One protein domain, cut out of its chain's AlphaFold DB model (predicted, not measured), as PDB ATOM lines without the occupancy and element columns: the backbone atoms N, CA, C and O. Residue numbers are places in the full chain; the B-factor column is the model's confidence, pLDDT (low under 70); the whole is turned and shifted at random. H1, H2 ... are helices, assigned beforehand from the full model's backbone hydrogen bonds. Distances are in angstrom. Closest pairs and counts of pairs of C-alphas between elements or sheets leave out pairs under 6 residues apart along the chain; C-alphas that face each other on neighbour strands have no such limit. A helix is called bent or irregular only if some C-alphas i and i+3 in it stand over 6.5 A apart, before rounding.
ATOM      1  N   ASN A   5     -28.146 -33.336 112.747       90.94
ATOM      2  CA  ASN A   5     -27.377 -34.164 111.819       90.94
ATOM      3  C   ASN A   5     -28.273 -35.033 110.928       90.94
ATOM      4  O   ASN A   5     -27.999 -35.174 109.734       90.94
ATOM      5  N   GLU A   6     -29.359 -35.571 111.483       94.31
ATOM      6  CA  GLU A   6     -30.371 -36.310 110.728       94.31
ATOM      7  C   GLU A   6     -31.061 -35.387 109.720       94.31
ATOM      8  O   GLU A   6     -31.122 -35.707 108.533       94.31
ATOM      9  N   VAL A   7     -31.464 -34.184 110.147       96.00
ATOM     10  CA  VAL A   7     -32.068 -33.183 109.251       96.00
ATOM     11  C   VAL A   7     -31.114 -32.792 108.125       96.00
ATOM     12  O   VAL A   7     -31.537 -32.689 106.977       96.00
ATOM     13  N   ILE A   8     -29.823 -32.603 108.412       97.06
ATOM     14  CA  ILE A   8     -28.813 -32.312 107.382       97.06
ATOM     15  C   ILE A   8     -28.704 -33.468 106.381       97.06
ATOM     16  O   ILE A   8     -28.574 -33.218 105.182       97.06
ATOM     17  N   SER A   9     -28.747 -34.717 106.852       97.00
ATOM     18  CA  SER A   9     -28.709 -35.901 105.990       97.00
ATOM     19  C   SER A   9     -29.931 -35.952 105.069       97.00
ATOM     20  O   SER A   9     -29.778 -36.027 103.847       97.00
ATOM     21  N   LEU A  10     -31.134 -35.790 105.634       97.44
ATOM     22  CA  LEU A  10     -32.388 -35.724 104.880       97.44
ATOM     23  C   LEU A  10     -32.355 -34.586 103.856       97.44
ATOM     24  O   LEU A  10     -32.590 -34.813 102.669       97.44
ATOM     25  N   TYR A  11     -31.960 -33.385 104.284       97.94
ATOM     26  CA  TYR A  11     -31.833 -32.218 103.416       97.94
ATOM     27  C   TYR A  11     -30.887 -32.491 102.245       97.94
ATOM     28  O   TYR A  11     -31.267 -32.272 101.098       97.94
ATOM     29  N   LYS A  12     -29.697 -33.051 102.491       97.50
ATOM     30  CA  LYS A  12     -28.725 -33.381 101.433       97.50
ATOM     31  C   LYS A  12     -29.173 -34.516 100.507       97.50
ATOM     32  O   LYS A  12     -28.697 -34.600  99.377       97.50
ATOM     33  N   SER A  13     -30.067 -35.390 100.960       97.44
ATOM     34  CA  SER A  13     -30.628 -36.462 100.129       97.44
ATOM     35  C   SER A  13     -31.734 -35.979  99.178       97.44
ATOM     36  O   SER A  13     -31.965 -36.608  98.139       97.44
ATOM     37  N   SER A  14     -32.356 -34.842  99.501       98.38
ATOM     38  CA  SER A  14     -33.553 -34.311  98.846       98.38
ATOM     39  C   SER A  14     -33.320 -33.789  97.422       98.38
ATOM     40  O   SER A  14     -32.203 -33.403  97.044       98.38
ATOM     41  N   SER A  15     -34.376 -33.749  96.605       98.50
ATOM     42  CA  SER A  15     -34.312 -33.152  95.265       98.50
ATOM     43  C   SER A  15     -34.051 -31.642  95.290       98.50
ATOM     44  O   SER A  15     -33.333 -31.146  94.416       98.50
ATOM     45  N   PHE A  16     -34.518 -30.925  96.318       98.50
ATOM     46  CA  PHE A  16     -34.205 -29.510  96.522       98.50
ATOM     47  C   PHE A  16     -32.695 -29.292  96.614       98.50
ATOM     48  O   PHE A  16     -32.130 -28.507  95.851       98.50
ATOM     49  N   TYR A  17     -32.009 -30.034  97.490       98.31
ATOM     50  CA  TYR A  17     -30.559 -29.903  97.607       98.31
ATOM     51  C   TYR A  17     -29.860 -30.258  96.297       98.31
ATOM     52  O   TYR A  17     -29.004 -29.507  95.846       98.31
ATOM     53  N   LYS A  18     -30.255 -31.344  95.620       98.19
ATOM     54  CA  LYS A  18     -29.666 -31.712  94.319       98.19
ATOM     55  C   LYS A  18     -29.772 -30.582  93.288       98.19
ATOM     56  O   LYS A  18     -28.825 -30.384  92.531       98.19
ATOM     57  N   LYS A  19     -30.887 -29.841  93.284       98.12
ATOM     58  CA  LYS A  19     -31.120 -28.687  92.404       98.12
ATOM     59  C   LYS A  19     -30.310 -27.450  92.809       98.12
ATOM     60  O   LYS A  19     -29.798 -26.755  91.936       98.12
ATOM     61  N   TYR A  20     -30.181 -27.177  94.109       97.12
ATOM     62  CA  TYR A  20     -29.640 -25.915  94.632       97.12
ATOM     63  C   TYR A  20     -28.246 -26.009  95.274       97.12
ATOM     64  O   TYR A  20     -27.733 -24.979  95.712       97.12
ATOM     65  N   LYS A  21     -27.614 -27.191  95.330       95.94
ATOM     66  CA  LYS A  21     -26.353 -27.461  96.059       95.94
ATOM     67  C   LYS A  21     -25.181 -26.542  95.707       95.94
ATOM     68  O   LYS A  21     -24.355 -26.290  96.572       95.94
ATOM     69  N   ASP A  22     -25.138 -26.037  94.477       94.81
ATOM     70  CA  ASP A  22     -24.070 -25.168  93.967       94.81
ATOM     71  C   ASP A  22     -24.556 -23.710  93.839       94.81
ATOM     72  O   ASP A  22     -24.151 -22.958  92.951       94.81
ATOM     73  N   THR A  23     -25.508 -23.313  94.691       95.25
ATOM     74  CA  THR A  23     -26.142 -21.993  94.660       95.25
ATOM     75  C   THR A  23     -26.224 -21.368  96.049       95.25
ATOM     76  O   THR A  23     -26.267 -22.055  97.069       95.25
ATOM     77  N   TYR A  24     -26.372 -20.041  96.067       94.75
ATOM     78  CA  TYR A  24     -26.590 -19.256  97.282       94.75
ATOM     79  C   TYR A  24     -27.744 -19.780  98.156       94.75
ATOM     80  O   TYR A  24     -27.631 -19.764  99.379       94.75
ATOM     81  N   PHE A  25     -28.840 -20.255  97.551       96.06
ATOM     82  CA  PHE A  25     -30.051 -20.651  98.280       96.06
ATOM     83  C   PHE A  25     -29.825 -21.871  99.171       96.06
ATOM     84  O   PHE A  25     -30.244 -21.871 100.326       96.06
ATOM     85  N   SER A  26     -29.121 -22.893  98.676       97.12
ATOM     86  CA  SER A  26     -28.801 -24.035  99.529       97.12
ATOM     87  C   SER A  26     -27.768 -23.663 100.588       97.12
ATOM     88  O   SER A  26     -27.879 -24.100 101.735       97.12
ATOM     89  N   ASP A  27     -26.769 -22.854 100.228       97.00
ATOM     90  CA  ASP A  27     -25.718 -22.490 101.171       97.00
ATOM     91  C   ASP A  27     -26.256 -21.677 102.345       97.00
ATOM     92  O   ASP A  27     -25.886 -21.904 103.496       97.00
ATOM     93  N   ILE A  28     -27.149 -20.723 102.076       96.81
ATOM     94  CA  ILE A  28     -27.683 -19.860 103.123       96.81
ATOM     95  C   ILE A  28     -28.575 -20.650 104.087       96.81
ATOM     96  O   ILE A  28     -28.484 -20.449 105.294       96.81
ATOM     97  N   ILE A  29     -29.338 -21.633 103.590       97.69
ATOM     98  CA  ILE A  29     -30.095 -22.568 104.434       97.69
ATOM     99  C   ILE A  29     -29.142 -23.407 105.294       97.69
ATOM    100  O   ILE A  29     -29.298 -23.471 106.517       97.69
ATOM    101  N   LEU A  30     -28.127 -24.021 104.677       97.88
ATOM    102  CA  LEU A  30     -27.152 -24.854 105.382       97.88
ATOM    103  C   LEU A  30     -26.415 -24.065 106.471       97.88
ATOM    104  O   LEU A  30     -26.252 -24.566 107.582       97.88
ATOM    105  N   ARG A  31     -25.997 -22.830 106.182       97.19
ATOM    106  CA  ARG A  31     -25.282 -21.969 107.130       97.19
ATOM    107  C   ARG A  31     -26.200 -21.419 108.221       97.19
ATOM    108  O   ARG A  31     -25.891 -21.553 109.403       97.19
ATOM    109  N   ASP A  32     -27.306 -20.781 107.848       96.25
ATOM    110  CA  ASP A  32     -28.082 -19.957 108.782       96.25
ATOM    111  C   ASP A  32     -29.155 -20.752 109.519       96.25
ATOM    112  O   ASP A  32     -29.332 -20.537 110.721       96.25
ATOM    113  N   ALA A  33     -29.822 -21.696 108.853       96.38
ATOM    114  CA  ALA A  33     -30.828 -22.545 109.486       96.38
ATOM    115  C   ALA A  33     -30.193 -23.788 110.127       96.38
ATOM    116  O   ALA A  33     -30.430 -24.054 111.304       96.38
ATOM    117  N   LEU A  34     -29.337 -24.499 109.383       96.44
ATOM    118  CA  LEU A  34     -28.751 -25.783 109.802       96.44
ATOM    119  C   LEU A  34     -27.362 -25.670 110.454       96.44
ATOM    120  O   LEU A  34     -26.786 -26.680 110.851       96.44
ATOM    121  N   LYS A  35     -26.817 -24.454 110.588       95.81
ATOM    122  CA  LYS A  35     -25.554 -24.161 111.298       95.81
ATOM    123  C   LYS A  35     -24.325 -24.924 110.778       95.81
ATOM    124  O   LYS A  35     -23.354 -25.127 111.508       95.81
ATOM    125  N   CYS A  36     -24.327 -25.300 109.501       95.75
ATOM    126  CA  CYS A  36     -23.180 -25.904 108.834       95.75
ATOM    127  C   CYS A  36     -22.070 -24.869 108.603       95.75
ATOM    128  O   CYS A  36     -22.325 -23.725 108.223       95.75
ATOM    129  N   LYS A  37     -20.812 -25.291 108.758       94.50
ATOM    130  CA  LYS A  37     -19.646 -24.484 108.376       94.50
ATOM    131  C   LYS A  37     -19.345 -24.694 106.894       94.50
ATOM    132  O   LYS A  37     -18.736 -25.697 106.536       94.50
ATOM    133  N   ILE A  38     -19.777 -23.761 106.052       94.81
ATOM    134  CA  ILE A  38     -19.559 -23.799 104.600       94.81
ATOM    135  C   ILE A  38     -19.222 -22.412 104.047       94.81
ATOM    136  O   ILE A  38     -19.508 -21.388 104.673       94.81
ATOM    137  N   THR A  39     -18.627 -22.382 102.859       92.00
ATOM    138  CA  THR A  39     -18.477 -21.161 102.061       92.00
ATOM    139  C   THR A  39     -19.746 -20.929 101.247       92.00
ATOM    140  O   THR A  39     -20.341 -21.883 100.764       92.00
ATOM    141  N   ILE A  40     -20.150 -19.668 101.098       93.25
ATOM    142  CA  ILE A  40     -21.359 -19.301 100.354       93.25
ATOM    143  C   ILE A  40     -21.012 -18.852  98.941       93.25
ATOM    144  O   ILE A  40     -20.183 -17.957  98.746       93.25
ATOM    145  N   HIS A  41     -21.722 -19.410  97.969       92.12
ATOM    146  CA  HIS A  41     -21.757 -18.920  96.605       92.12
ATOM    147  C   HIS A  41     -22.335 -17.504  96.557       92.12
ATOM    148  O   HIS A  41     -23.365 -17.189  97.154       92.12
ATOM    149  N   ARG A  42     -21.685 -16.619  95.798       85.50
ATOM    150  CA  ARG A  42     -22.211 -15.269  95.575       85.50
ATOM    151  C   ARG A  42     -23.471 -15.330  94.724       85.50
ATOM    152  O   ARG A  42     -23.463 -15.897  93.635       85.50
ATOM    153  N   TYR A  43     -24.515 -14.653  95.181       82.81
ATOM    154  CA  TYR A  43     -25.704 -14.426  94.376       82.81
ATOM    155  C   TYR A  43     -25.538 -13.167  93.517       82.81
ATOM    156  O   TYR A  43     -25.699 -12.038  93.987       82.81
ATOM    157  N   TYR A  44     -25.156 -13.350  92.253       79.50
ATOM    158  CA  TYR A  44     -25.002 -12.246  91.307       79.50
ATOM    159  C   TYR A  44     -26.351 -11.829  90.711       79.50
ATOM    160  O   TYR A  44     -27.241 -12.645  90.505       79.50
ATOM    161  N   GLY A  45     -26.493 -10.543  90.386       83.00
ATOM    162  CA  GLY A  45     -27.626 -10.050  89.594       83.00
ATOM    163  C   GLY A  45     -28.845  -9.584  90.387       83.00
ATOM    164  O   GLY A  45     -29.686  -8.912  89.799       83.00
ATOM    165  N   LEU A  46     -28.911  -9.798  91.709       83.81
ATOM    166  CA  LEU A  46     -30.033  -9.311  92.528       83.81
ATOM    167  C   LEU A  46     -30.262  -7.799  92.396       83.81
ATOM    168  O   LEU A  46     -31.396  -7.329  92.402       83.81
ATOM    169  N   SER A  47     -29.198  -7.006  92.249       85.00
ATOM    170  CA  SER A  47     -29.313  -5.557  92.041       85.00
ATOM    171  C   SER A  47     -30.070  -5.194  90.758       85.00
ATOM    172  O   SER A  47     -30.752  -4.174  90.753       85.00
ATOM    173  N   LYS A  48     -30.014  -6.050  89.729       90.62
ATOM    174  CA  LYS A  48     -30.647  -5.862  88.416       90.62
ATOM    175  C   LYS A  48     -32.058  -6.452  88.320       90.62
ATOM    176  O   LYS A  48     -32.739  -6.191  87.338       90.62
ATOM    177  N   MET A  49     -32.479  -7.246  89.306       94.56
ATOM    178  CA  MET A  49     -33.802  -7.870  89.317       94.56
ATOM    179  C   MET A  49     -34.906  -6.844  89.567       94.56
ATOM    180  O   MET A  49     -34.770  -5.978  90.442       94.56
ATOM    181  N   SER A  50     -35.998  -6.980  88.815       95.62
ATOM    182  CA  SER A  50     -37.254  -6.271  89.059       95.62
ATOM    183  C   SER A  50     -38.000  -6.853  90.267       95.62
ATOM    184  O   SER A  50     -37.617  -7.886  90.819       95.62
ATOM    185  N   TYR A  51     -39.089  -6.196  90.678       96.06
ATOM    186  CA  TYR A  51     -40.002  -6.740  91.689       96.06
ATOM    187  C   TYR A  51     -40.523  -8.124  91.287       96.06
ATOM    188  O   TYR A  51     -40.474  -9.054  92.087       96.06
ATOM    189  N   GLU A  52     -40.972  -8.266  90.038       96.06
ATOM    190  CA  GLU A  52     -41.523  -9.515  89.508       96.06
ATOM    191  C   GLU A  52     -40.475 -10.633  89.482       96.06
ATOM    192  O   GLU A  52     -40.775 -11.768  89.846       96.06
ATOM    193  N   ASP A  53     -39.225 -10.312  89.134       96.38
ATOM    194  CA  ASP A  53     -38.129 -11.286  89.145       96.38
ATOM    195  C   ASP A  53     -37.842 -11.810  90.551       96.38
ATOM    196  O   ASP A  53     -37.720 -13.021  90.734       96.38
ATOM    197  N   VAL A  54     -37.762 -10.918  91.546       96.06
ATOM    198  CA  VAL A  54     -37.547 -11.318  92.947       96.06
ATOM    199  C   VAL A  54     -38.750 -12.093  93.480       96.06
ATOM    200  O   VAL A  54     -38.573 -13.110  94.142       96.06
ATOM    201  N   HIS A  55     -39.971 -11.659  93.163       96.62
ATOM    202  CA  HIS A  55     -41.198 -12.348  93.557       96.62
ATOM    203  C   HIS A  55     -41.254 -13.784  93.014       96.62
ATOM    204  O   HIS A  55     -41.462 -14.729  93.779       96.62
ATOM    205  N   ARG A  56     -41.020 -13.955  91.707       96.50
ATOM    206  CA  ARG A  56     -40.993 -15.259  91.033       96.50
ATOM    207  C   ARG A  56     -39.903 -16.157  91.603       96.50
ATOM    208  O   ARG A  56     -40.184 -17.289  91.965       96.50
ATOM    209  N   LEU A  57     -38.692 -15.629  91.760       95.69
ATOM    210  CA  LEU A  57     -37.575 -16.346  92.368       95.69
ATOM    211  C   LEU A  57     -37.914 -16.853  93.775       95.69
ATOM    212  O   LEU A  57     -37.716 -18.031  94.062       95.69
ATOM    213  N   SER A  58     -38.430 -15.979  94.645       94.75
ATOM    214  CA  SER A  58     -38.825 -16.352  96.007       94.75
ATOM    215  C   SER A  58     -39.909 -17.430  95.994       94.75
ATOM    216  O   SER A  58     -39.827 -18.381  96.766       94.75
ATOM    217  N   THR A  59     -40.884 -17.319  95.088       96.75
ATOM    218  CA  THR A  59     -41.958 -18.306  94.919       96.75
ATOM    219  C   THR A  59     -41.423 -19.656  94.447       96.75
ATOM    220  O   THR A  59     -41.789 -20.683  95.014       96.75
ATOM    221  N   ASP A  60     -40.536 -19.673  93.452       97.19
ATOM    222  CA  ASP A  60     -39.967 -20.901  92.892       97.19
ATOM    223  C   ASP A  60     -39.106 -21.636  93.924       97.19
ATOM    224  O   ASP A  60     -39.311 -22.824  94.160       97.19
ATOM    225  N   VAL A  61     -38.203 -20.923  94.611       97.31
ATOM    226  CA  VAL A  61     -37.354 -21.524  95.654       97.31
ATOM    227  C   VAL A  61     -38.204 -22.027  96.824       97.31
ATOM    228  O   VAL A  61     -37.953 -23.118  97.333       97.31
ATOM    229  N   LEU A  62     -39.235 -21.282  97.237       97.56
ATOM    230  CA  LEU A  62     -40.152 -21.715  98.293       97.56
ATOM    231  C   LEU A  62     -40.944 -22.966  97.883       97.56
ATOM    232  O   LEU A  62     -41.043 -23.910  98.668       97.56
ATOM    233  N   ARG A  63     -41.470 -22.998  96.652       98.06
ATOM    234  CA  ARG A  63     -42.190 -24.152  96.094       98.06
ATOM    235  C   ARG A  63     -41.308 -25.390  96.051       98.06
ATOM    236  O   ARG A  63     -41.760 -26.478  96.411       98.06
ATOM    237  N   ASP A  64     -40.065 -25.225  95.621       98.25
ATOM    238  CA  ASP A  64     -39.111 -26.321  95.537       98.25
ATOM    239  C   ASP A  64     -38.656 -26.787  96.916       98.25
ATOM    240  O   ASP A  64     -38.490 -27.987  97.111       98.25
ATOM    241  N   LEU A  65     -38.476 -25.889  97.889       98.31
ATOM    242  CA  LEU A  65     -38.136 -26.289  99.256       98.31
ATOM    243  C   LEU A  65     -39.280 -27.101  99.876       98.31
ATOM    244  O   LEU A  65     -39.054 -28.098 100.561       98.31
ATOM    245  N   LEU A  66     -40.521 -26.699  99.620       97.81
ATOM    246  CA  LEU A  66     -41.682 -27.382 100.169       97.81
ATOM    247  C   LEU A  66     -41.908 -28.752  99.520       97.81
ATOM    248  O   LEU A  66     -42.081 -29.748 100.217       97.81
ATOM    249  N   ASN A  67     -41.866 -28.831  98.190       97.69
ATOM    250  CA  ASN A  67     -42.125 -30.085  97.484       97.69
ATOM    251  C   ASN A  67     -40.894 -30.996  97.427       97.69
ATOM    252  O   ASN A  67     -41.008 -32.193  97.667       97.69
ATOM    253  N   GLY A  68     -39.731 -30.428  97.119       97.62
ATOM    254  CA  GLY A  68     -38.482 -31.154  96.905       97.62
ATOM    255  C   GLY A  68     -37.636 -31.357  98.156       97.62
ATOM    256  O   GLY A  68     -36.561 -31.937  98.055       97.62
ATOM    257  N   PHE A  69     -38.073 -30.873  99.320       98.31
ATOM    258  CA  PHE A  69     -37.515 -31.276 100.610       98.31
ATOM    259  C   PHE A  69     -38.624 -31.689 101.568       98.31
ATOM    260  O   PHE A  69     -38.707 -32.872 101.879       98.31
ATOM    261  N   ALA A  70     -39.498 -30.771 101.995       97.50
ATOM    262  CA  ALA A  70     -40.389 -31.074 103.114       97.50
ATOM    263  C   ALA A  70     -41.322 -32.261 102.859       97.50
ATOM    264  O   ALA A  70     -41.385 -33.169 103.676       97.50
ATOM    265  N   LYS A  71     -41.992 -32.308 101.706       96.81
ATOM    266  CA  LYS A  71     -42.855 -33.448 101.360       96.81
ATOM    267  C   LYS A  71     -42.082 -34.711 101.004       96.81
ATOM    268  O   LYS A  71     -42.536 -35.801 101.325       96.81
ATOM    269  N   GLU A  72     -40.940 -34.574 100.331       97.62
ATOM    270  CA  GLU A  72     -40.125 -35.717  99.897       97.62
ATOM    271  C   GLU A  72     -39.608 -36.534 101.087       97.62
ATOM    272  O   GLU A  72     -39.540 -37.757 101.004       97.62
ATOM    273  N   VAL A  73     -39.272 -35.862 102.193       96.50
ATOM    274  CA  VAL A  73     -38.699 -36.500 103.390       96.50
ATOM    275  C   VAL A  73     -39.641 -36.499 104.599       96.50
ATOM    276  O   VAL A  73     -39.193 -36.794 105.703       96.50
ATOM    277  N   ASP A  74     -40.916 -36.152 104.401       95.75
ATOM    278  CA  ASP A  74     -41.935 -36.024 105.458       95.75
ATOM    279  C   ASP A  74     -41.489 -35.127 106.637       95.75
ATOM    280  O   ASP A  74     -41.600 -35.452 107.820       95.75
ATOM    281  N   PHE A  75     -40.909 -33.970 106.307       96.75
ATOM    282  CA  PHE A  75     -40.397 -33.010 107.279       96.75
ATOM    283  C   PHE A  75     -41.522 -32.177 107.903       96.75
ATOM    284  O   PHE A  75     -42.241 -31.464 107.203       96.75
ATOM    285  N   ASN A  76     -41.611 -32.185 109.235       95.38
ATOM    286  CA  ASN A  76     -42.704 -31.556 109.984       95.38
ATOM    287  C   ASN A  76     -42.258 -30.560 111.079       95.38
ATOM    288  O   ASN A  76     -43.101 -30.040 111.811       95.38
ATOM    289  N   ASP A  77     -40.961 -30.243 111.195       95.94
ATOM    290  CA  ASP A  77     -40.475 -29.237 112.153       95.94
ATOM    291  C   ASP A  77     -40.756 -27.815 111.629       95.94
ATOM    292  O   ASP A  77     -39.976 -27.225 110.876       95.94
ATOM    293  N   ILE A  78     -41.905 -27.269 112.036       95.50
ATOM    294  CA  ILE A  78     -42.422 -25.961 111.604       95.50
ATOM    295  C   ILE A  78     -41.450 -24.820 111.940       95.50
ATOM    296  O   ILE A  78     -41.293 -23.889 111.145       95.50
ATOM    297  N   GLU A  79     -40.791 -24.860 113.098       95.56
ATOM    298  CA  GLU A  79     -39.877 -23.793 113.511       95.56
ATOM    299  C   GLU A  79     -38.579 -23.823 112.708       95.56
ATOM    300  O   GLU A  79     -38.064 -22.776 112.300       95.56
ATOM    301  N   LEU A  80     -38.028 -25.017 112.476       96.75
ATOM    302  CA  LEU A  80     -36.821 -25.166 111.679       96.75
ATOM    303  C   LEU A  80     -37.093 -24.868 110.204       96.75
ATOM    304  O   LEU A  80     -36.298 -24.162 109.583       96.75
ATOM    305  N   PHE A  81     -38.230 -25.302 109.656       97.69
ATOM    306  CA  PHE A  81     -38.604 -24.975 108.280       97.69
ATOM    307  C   PHE A  81     -38.778 -23.463 108.082       97.69
ATOM    308  O   PHE A  81     -38.293 -22.907 107.097       97.69
ATOM    309  N   TRP A  82     -39.353 -22.758 109.065       97.69
ATOM    310  CA  TRP A  82     -39.394 -21.292 109.044       97.69
ATOM    311  C   TRP A  82     -37.996 -20.672 108.990       97.69
ATOM    312  O   TRP A  82     -37.759 -19.754 108.206       97.69
ATOM    313  N   LYS A  83     -37.044 -21.183 109.784       97.50
ATOM    314  CA  LYS A  83     -35.646 -20.720 109.737       97.50
ATOM    315  C   LYS A  83     -35.025 -20.950 108.358       97.50
ATOM    316  O   LYS A  83     -34.251 -20.103 107.919       97.50
ATOM    317  N   MET A  84     -35.370 -22.043 107.671       98.00
ATOM    318  CA  MET A  84     -34.929 -22.290 106.293       98.00
ATOM    319  C   MET A  84     -35.499 -21.243 105.332       98.00
ATOM    320  O   MET A  84     -34.725 -20.619 104.613       98.00
ATOM    321  N   ILE A  85     -36.813 -20.982 105.369       97.69
ATOM    322  CA  ILE A  85     -37.453 -19.939 104.546       97.69
ATOM    323  C   ILE A  85     -36.806 -18.577 104.803       97.69
ATOM    324  O   ILE A  85     -36.360 -17.903 103.877       97.69
ATOM    325  N   HIS A  86     -36.710 -18.185 106.072       96.62
ATOM    326  CA  HIS A  86     -36.158 -16.896 106.471       96.62
ATOM    327  C   HIS A  86     -34.686 -16.726 106.062       96.62
ATOM    328  O   HIS A  86     -34.253 -15.605 105.817       96.62
ATOM    329  N   ALA A  87     -33.909 -17.812 105.987       96.44
ATOM    330  CA  ALA A  87     -32.507 -17.747 105.585       96.44
ATOM    331  C   ALA A  87     -32.339 -17.267 104.139       96.44
ATOM    332  O   ALA A  87     -31.436 -16.480 103.864       96.44
ATOM    333  N   PHE A  88     -33.190 -17.727 103.219       94.19
ATOM    334  CA  PHE A  88     -33.047 -17.399 101.800       94.19
ATOM    335  C   PHE A  88     -34.024 -16.338 101.295       94.19
ATOM    336  O   PHE A  88     -33.833 -15.839 100.188       94.19
ATOM    337  N   TYR A  89     -35.072 -16.018 102.058       93.44
ATOM    338  CA  TYR A  89     -36.114 -15.096 101.627       93.44
ATOM    339  C   TYR A  89     -35.545 -13.719 101.274       93.44
ATOM    340  O   TYR A  89     -34.858 -13.074 102.067       93.44
ATOM    341  N   ILE A  90     -35.895 -13.249 100.077       91.38
ATOM    342  CA  ILE A  90     -35.573 -11.910  99.601       91.38
ATOM    343  C   ILE A  90     -36.889 -11.162  99.411       91.38
ATOM    344  O   ILE A  90     -37.737 -11.580  98.620       91.38
ATOM    345  N   ASP A  91     -37.041 -10.049 100.123       91.31
ATOM    346  CA  ASP A  91     -38.242  -9.222 100.038       91.31
ATOM    347  C   ASP A  91     -38.274  -8.432  98.714       91.31
ATOM    348  O   ASP A  91     -37.389  -7.589  98.482       91.31
ATOM    349  N   PRO A  92     -39.278  -8.654  97.841       94.69
ATOM    350  CA  PRO A  92     -39.374  -7.930  96.581       94.69
ATOM    351  C   PRO A  92     -39.699  -6.441  96.775       94.69
ATOM    352  O   PRO A  92     -39.451  -5.655  95.862       94.69
ATOM    353  N   ASP A  93     -40.174  -6.005  97.950       93.38
ATOM    354  CA  ASP A  93     -40.643  -4.628  98.187       93.38
ATOM    355  C   ASP A  93     -39.595  -3.554  97.866       93.38
ATOM    356  O   ASP A  93     -39.907  -2.520  97.271       93.38
ATOM    357  N   SER A  94     -38.318  -3.834  98.137       89.56
ATOM    358  CA  SER A  94     -37.208  -2.927  97.807       89.56
ATOM    359  C   SER A  94     -37.021  -2.670  96.303       89.56
ATOM    360  O   SER A  94     -36.355  -1.706  95.920       89.56
ATOM    361  N   LYS A  95     -37.597  -3.526  95.450       93.25
ATOM    362  CA  LYS A  95     -37.560  -3.444  93.983       93.25
ATOM    363  C   LYS A  95     -38.818  -2.837  93.380       93.25
ATOM    364  O   LYS A  95     -38.791  -2.413  92.227       93.25
ATOM    365  N   GLY A  96     -39.909  -2.786  94.136       94.06
ATOM    366  CA  GLY A  96     -41.132  -2.121  93.711       94.06
ATOM    367  C   GLY A  96     -40.969  -0.629  93.933       94.06
ATOM    368  O   GLY A  96     -41.150  -0.158  95.046       94.06
ATOM    369  N   ALA A 107     -42.593  -0.220  97.346       95.44
ATOM    370  CA  ALA A 107     -43.704  -1.124  97.518       95.44
ATOM    371  C   ALA A 107     -43.772  -1.597  98.965       95.44
ATOM    372  O   ALA A 107     -42.784  -1.608  99.703       95.44
ATOM    373  N   ASP A 108     -44.976  -1.963  99.344       91.62
ATOM    374  CA  ASP A 108     -45.272  -2.455 100.663       91.62
ATOM    375  C   ASP A 108     -46.394  -3.481 100.534       91.62
ATOM    376  O   ASP A 108     -47.553  -3.150 100.258       91.62
ATOM    377  N   GLY A 109     -46.026  -4.757 100.616       90.94
ATOM    378  CA  GLY A 109     -47.000  -5.824 100.443       90.94
ATOM    379  C   GLY A 109     -47.687  -6.187 101.753       90.94
ATOM    380  O   GLY A 109     -47.054  -6.453 102.770       90.94
ATOM    381  N   LEU A 110     -49.010  -6.270 101.676       93.88
ATOM    382  CA  LEU A 110     -49.909  -6.445 102.816       93.88
ATOM    383  C   LEU A 110     -49.765  -7.810 103.508       93.88
ATOM    384  O   LEU A 110     -49.919  -7.928 104.724       93.88
ATOM    385  N   PHE A 111     -49.451  -8.847 102.732       94.44
ATOM    386  CA  PHE A 111     -49.253 -10.207 103.224       94.44
ATOM    387  C   PHE A 111     -47.765 -10.556 103.236       94.44
ATOM    388  O   PHE A 111     -47.207 -10.984 102.227       94.44
ATOM    389  N   SER A 112     -47.099 -10.374 104.378       92.12
ATOM    390  CA  SER A 112     -45.721 -10.855 104.534       92.12
ATOM    391  C   SER A 112     -45.669 -12.385 104.512       92.12
ATOM    392  O   SER A 112     -46.574 -13.048 105.026       92.12
ATOM    393  N   ILE A 113     -44.571 -12.957 104.003       95.06
ATOM    394  CA  ILE A 113     -44.362 -14.414 104.018       95.06
ATOM    395  C   ILE A 113     -44.445 -14.996 105.437       95.06
ATOM    396  O   ILE A 113     -44.971 -16.082 105.630       95.06
ATOM    397  N   CYS A 114     -44.003 -14.242 106.451       93.44
ATOM    398  CA  CYS A 114     -44.116 -14.631 107.857       93.44
ATOM    399  C   CYS A 114     -45.578 -14.803 108.284       93.44
ATOM    400  O   CYS A 114     -45.920 -15.781 108.945       93.44
ATOM    401  N   ARG A 115     -46.452 -13.867 107.897       93.19
ATOM    402  CA  ARG A 115     -47.876 -13.922 108.247       93.19
ATOM    403  C   ARG A 115     -48.572 -15.095 107.554       93.19
ATOM    404  O   ARG A 115     -49.309 -15.817 108.214       93.19
ATOM    405  N   ILE A 116     -48.282 -15.306 106.271       96.31
ATOM    406  CA  ILE A 116     -48.811 -16.437 105.499       96.31
ATOM    407  C   ILE A 116     -48.334 -17.767 106.108       96.31
ATOM    408  O   ILE A 116     -49.137 -18.653 106.389       96.31
ATOM    409  N   TYR A 117     -47.036 -17.887 106.403       96.50
ATOM    410  CA  TYR A 117     -46.463 -19.100 106.986       96.50
ATOM    411  C   TYR A 117     -47.012 -19.409 108.382       96.50
ATOM    412  O   TYR A 117     -47.284 -20.560 108.694       96.50
ATOM    413  N   LYS A 118     -47.229 -18.397 109.232       94.19
ATOM    414  CA  LYS A 118     -47.858 -18.599 110.548       94.19
ATOM    415  C   LYS A 118     -49.266 -19.191 110.452       94.19
ATOM    416  O   LYS A 118     -49.680 -19.881 111.376       94.19
ATOM    417  N   LYS A 119     -49.993 -18.891 109.372       94.00
ATOM    418  CA  LYS A 119     -51.345 -19.403 109.129       94.00
ATOM    419  C   LYS A 119     -51.318 -20.825 108.569       94.00
ATOM    420  O   LYS A 119     -52.013 -21.690 109.085       94.00
ATOM    421  N   ASN A 120     -50.524 -21.044 107.522       95.94
ATOM    422  CA  ASN A 120     -50.603 -22.257 106.703       95.94
ATOM    423  C   ASN A 120     -49.502 -23.285 107.028       95.94
ATOM    424  O   ASN A 120     -49.665 -24.469 106.759       95.94
ATOM    425  N   GLY A 121     -48.386 -22.864 107.627       96.38
ATOM    426  CA  GLY A 121     -47.262 -23.731 107.976       96.38
ATOM    427  C   GLY A 121     -46.552 -24.325 106.757       96.38
ATOM    428  O   GLY A 121     -46.355 -23.664 105.730       96.38
ATOM    429  N   ILE A 122     -46.135 -25.586 106.884       97.31
ATOM    430  CA  ILE A 122     -45.485 -26.359 105.818       97.31
ATOM    431  C   ILE A 122     -46.560 -26.912 104.866       97.31
ATOM    432  O   ILE A 122     -46.797 -28.113 104.794       97.31
ATOM    433  N   ASP A 123     -47.230 -26.016 104.144       96.62
ATOM    434  CA  ASP A 123     -48.296 -26.355 103.199       96.62
ATOM    435  C   ASP A 123     -48.124 -25.620 101.856       96.62
ATOM    436  O   ASP A 123     -47.593 -24.508 101.802       96.62
ATOM    437  N   ASN A 124     -48.589 -26.227 100.759       95.12
ATOM    438  CA  ASN A 124     -48.609 -25.587  99.437       95.12
ATOM    439  C   ASN A 124     -49.357 -24.250  99.449       95.12
ATOM    440  O   ASN A 124     -48.944 -23.328  98.746       95.12
ATOM    441  N   LEU A 125     -50.398 -24.125 100.276       96.75
ATOM    442  CA  LEU A 125     -51.155 -22.894 100.467       96.75
ATOM    443  C   LEU A 125     -50.257 -21.729 100.896       96.75
ATOM    444  O   LEU A 125     -50.514 -20.596 100.501       96.75
ATOM    445  N   THR A 126     -49.160 -21.972 101.625       97.25
ATOM    446  CA  THR A 126     -48.170 -20.924 101.934       97.25
ATOM    447  C   THR A 126     -47.589 -20.311 100.660       97.25
ATOM    448  O   THR A 126     -47.421 -19.096 100.564       97.25
ATOM    449  N   VAL A 127     -47.276 -21.148  99.673       97.12
ATOM    450  CA  VAL A 127     -46.677 -20.715  98.407       97.12
ATOM    451  C   VAL A 127     -47.723 -20.076  97.507       97.12
ATOM    452  O   VAL A 127     -47.457 -19.039  96.911       97.12
ATOM    453  N   GLU A 128     -48.909 -20.676  97.422       97.44
ATOM    454  CA  GLU A 128     -50.010 -20.197  96.582       97.44
ATOM    455  C   GLU A 128     -50.534 -18.832  97.047       97.44
ATOM    456  O   GLU A 128     -50.729 -17.932  96.228       97.44
ATOM    457  N   GLU A 129     -50.702 -18.639  98.359       97.31
ATOM    458  CA  GLU A 129     -51.096 -17.345  98.919       97.31
ATOM    459  C   GLU A 129     -49.999 -16.292  98.731       97.31
ATOM    460  O   GLU A 129     -50.305 -15.151  98.385       97.31
ATOM    461  N   TYR A 130     -48.722 -16.656  98.905       97.06
ATOM    462  CA  TYR A 130     -47.620 -15.725  98.658       97.06
ATOM    463  C   TYR A 130     -47.579 -15.295  97.188       97.06
ATOM    464  O   TYR A 130     -47.616 -14.095  96.917       97.06
ATOM    465  N   ASP A 131     -47.591 -16.256  96.259       96.94
ATOM    466  CA  ASP A 131     -47.568 -16.012  94.812       96.94
ATOM    467  C   ASP A 131     -48.739 -15.130  94.371       96.94
ATOM    468  O   ASP A 131     -48.566 -14.192  93.597       96.94
ATOM    469  N   MET A 132     -49.941 -15.379  94.900       96.38
ATOM    470  CA  MET A 132     -51.112 -14.566  94.588       96.38
ATOM    471  C   MET A 132     -51.003 -13.164  95.195       96.38
ATOM    472  O   MET A 132     -51.102 -12.173  94.475       96.38
ATOM    473  N   TYR A 133     -50.807 -13.041  96.509       95.56
ATOM    474  CA  TYR A 133     -50.966 -11.759  97.207       95.56
ATOM    475  C   TYR A 133     -49.775 -10.820  97.072       95.56
ATOM    476  O   TYR A 133     -49.916  -9.615  97.288       95.56
ATOM    477  N   ARG A 134     -48.611 -11.353  96.703       95.25
ATOM    478  CA  ARG A 134     -47.406 -10.570  96.430       95.25
ATOM    479  C   ARG A 134     -47.134 -10.427  94.933       95.25
ATOM    480  O   ARG A 134     -46.166  -9.768  94.582       95.25
ATOM    481  N   LYS A 135     -48.015 -10.921  94.050       94.75
ATOM    482  CA  LYS A 135     -47.859 -10.821  92.587       94.75
ATOM    483  C   LYS A 135     -47.661  -9.396  92.081       94.75
ATOM    484  O   LYS A 135     -46.862  -9.153  91.180       94.75
TER     485      LYS A 135
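AT A GLANCE: This is residues 5 to 96 and 107 to 135 of the 263 residues of an uncharacterized protein of Streptococcus oralis (UniProt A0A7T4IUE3). A long helix, H4, runs through the middle with H8 side by side with it, while H5 and H7 make a second, looser layer over these two. H2 packs near one end of H4 and H6 near the other, H3 packs on H5, and H1 is at the H2 end. The printed part has 121 residues with eight named helices, H1 to H8 in order, and no named strand: all helix. It is compact, with a radius of gyration of the C-alphas of 13.9 A and spans of 39 by 32 by 20 A.

HOW THE PARTS SIT: H1, residues 5 to 13, is close to but not clearly touching H2, residues 15 to 20, about perpendicular at 82 degrees; Tyr 11 and Tyr 17 have the closest C-alphas, 6.4 A. H3, residues 24 to 33, touches H5, residues 78 to 88, at a steep tilt of 44 degrees, opposite ways; closest are C-alphas 33 and 83, 5.2 A. H4, residues 51 to 71, is the hub. Its residues 64 to 69 alone touch H2, C-alphas 68 and 16 being closest at 4.6 A. Its residues 51 to 55 alone touch H6, residues 92 to 95, closest at C-alphas 51 and 95, 4.7 A. H8, residues 124 to 133, touches H4 at a shallow tilt of 8 degrees, opposite ways, with C-alphas 131 and 59 closest at 6.1 A. H7, residues 113 to 120, touches H8, closest at C-alphas 120 and 126, 5.5 A. Every O i to N i+4 pair is within hydrogen-bond range in H1, H2, H3, H7 and H8, with 16 of 17 in H4 and 6 of 7 in H5; H6 is too short for one.

IN THESE COORDINATES: H1 begins at C-alpha 5 (-27.377, -34.164, 111.819). H4 is 28.5 A long and only just irregular, C-alphas 68 and 71 being 6.7 A apart; H5 is 16.0 A and H8 14.2 A, ending at C-alpha 133 (-50.966, -11.759, 97.207).

THE WHOLE: The C-alphas farthest apart, Glu 6 and Ala 107, are 39.9 A apart. Residues 97 to 106 are not printed, and C-alphas 96 and 107 are 4.7 A apart across the cut. The link from H3 to H4, residues 34 to 50, is long. No printed residue is under 70 in pLDDT.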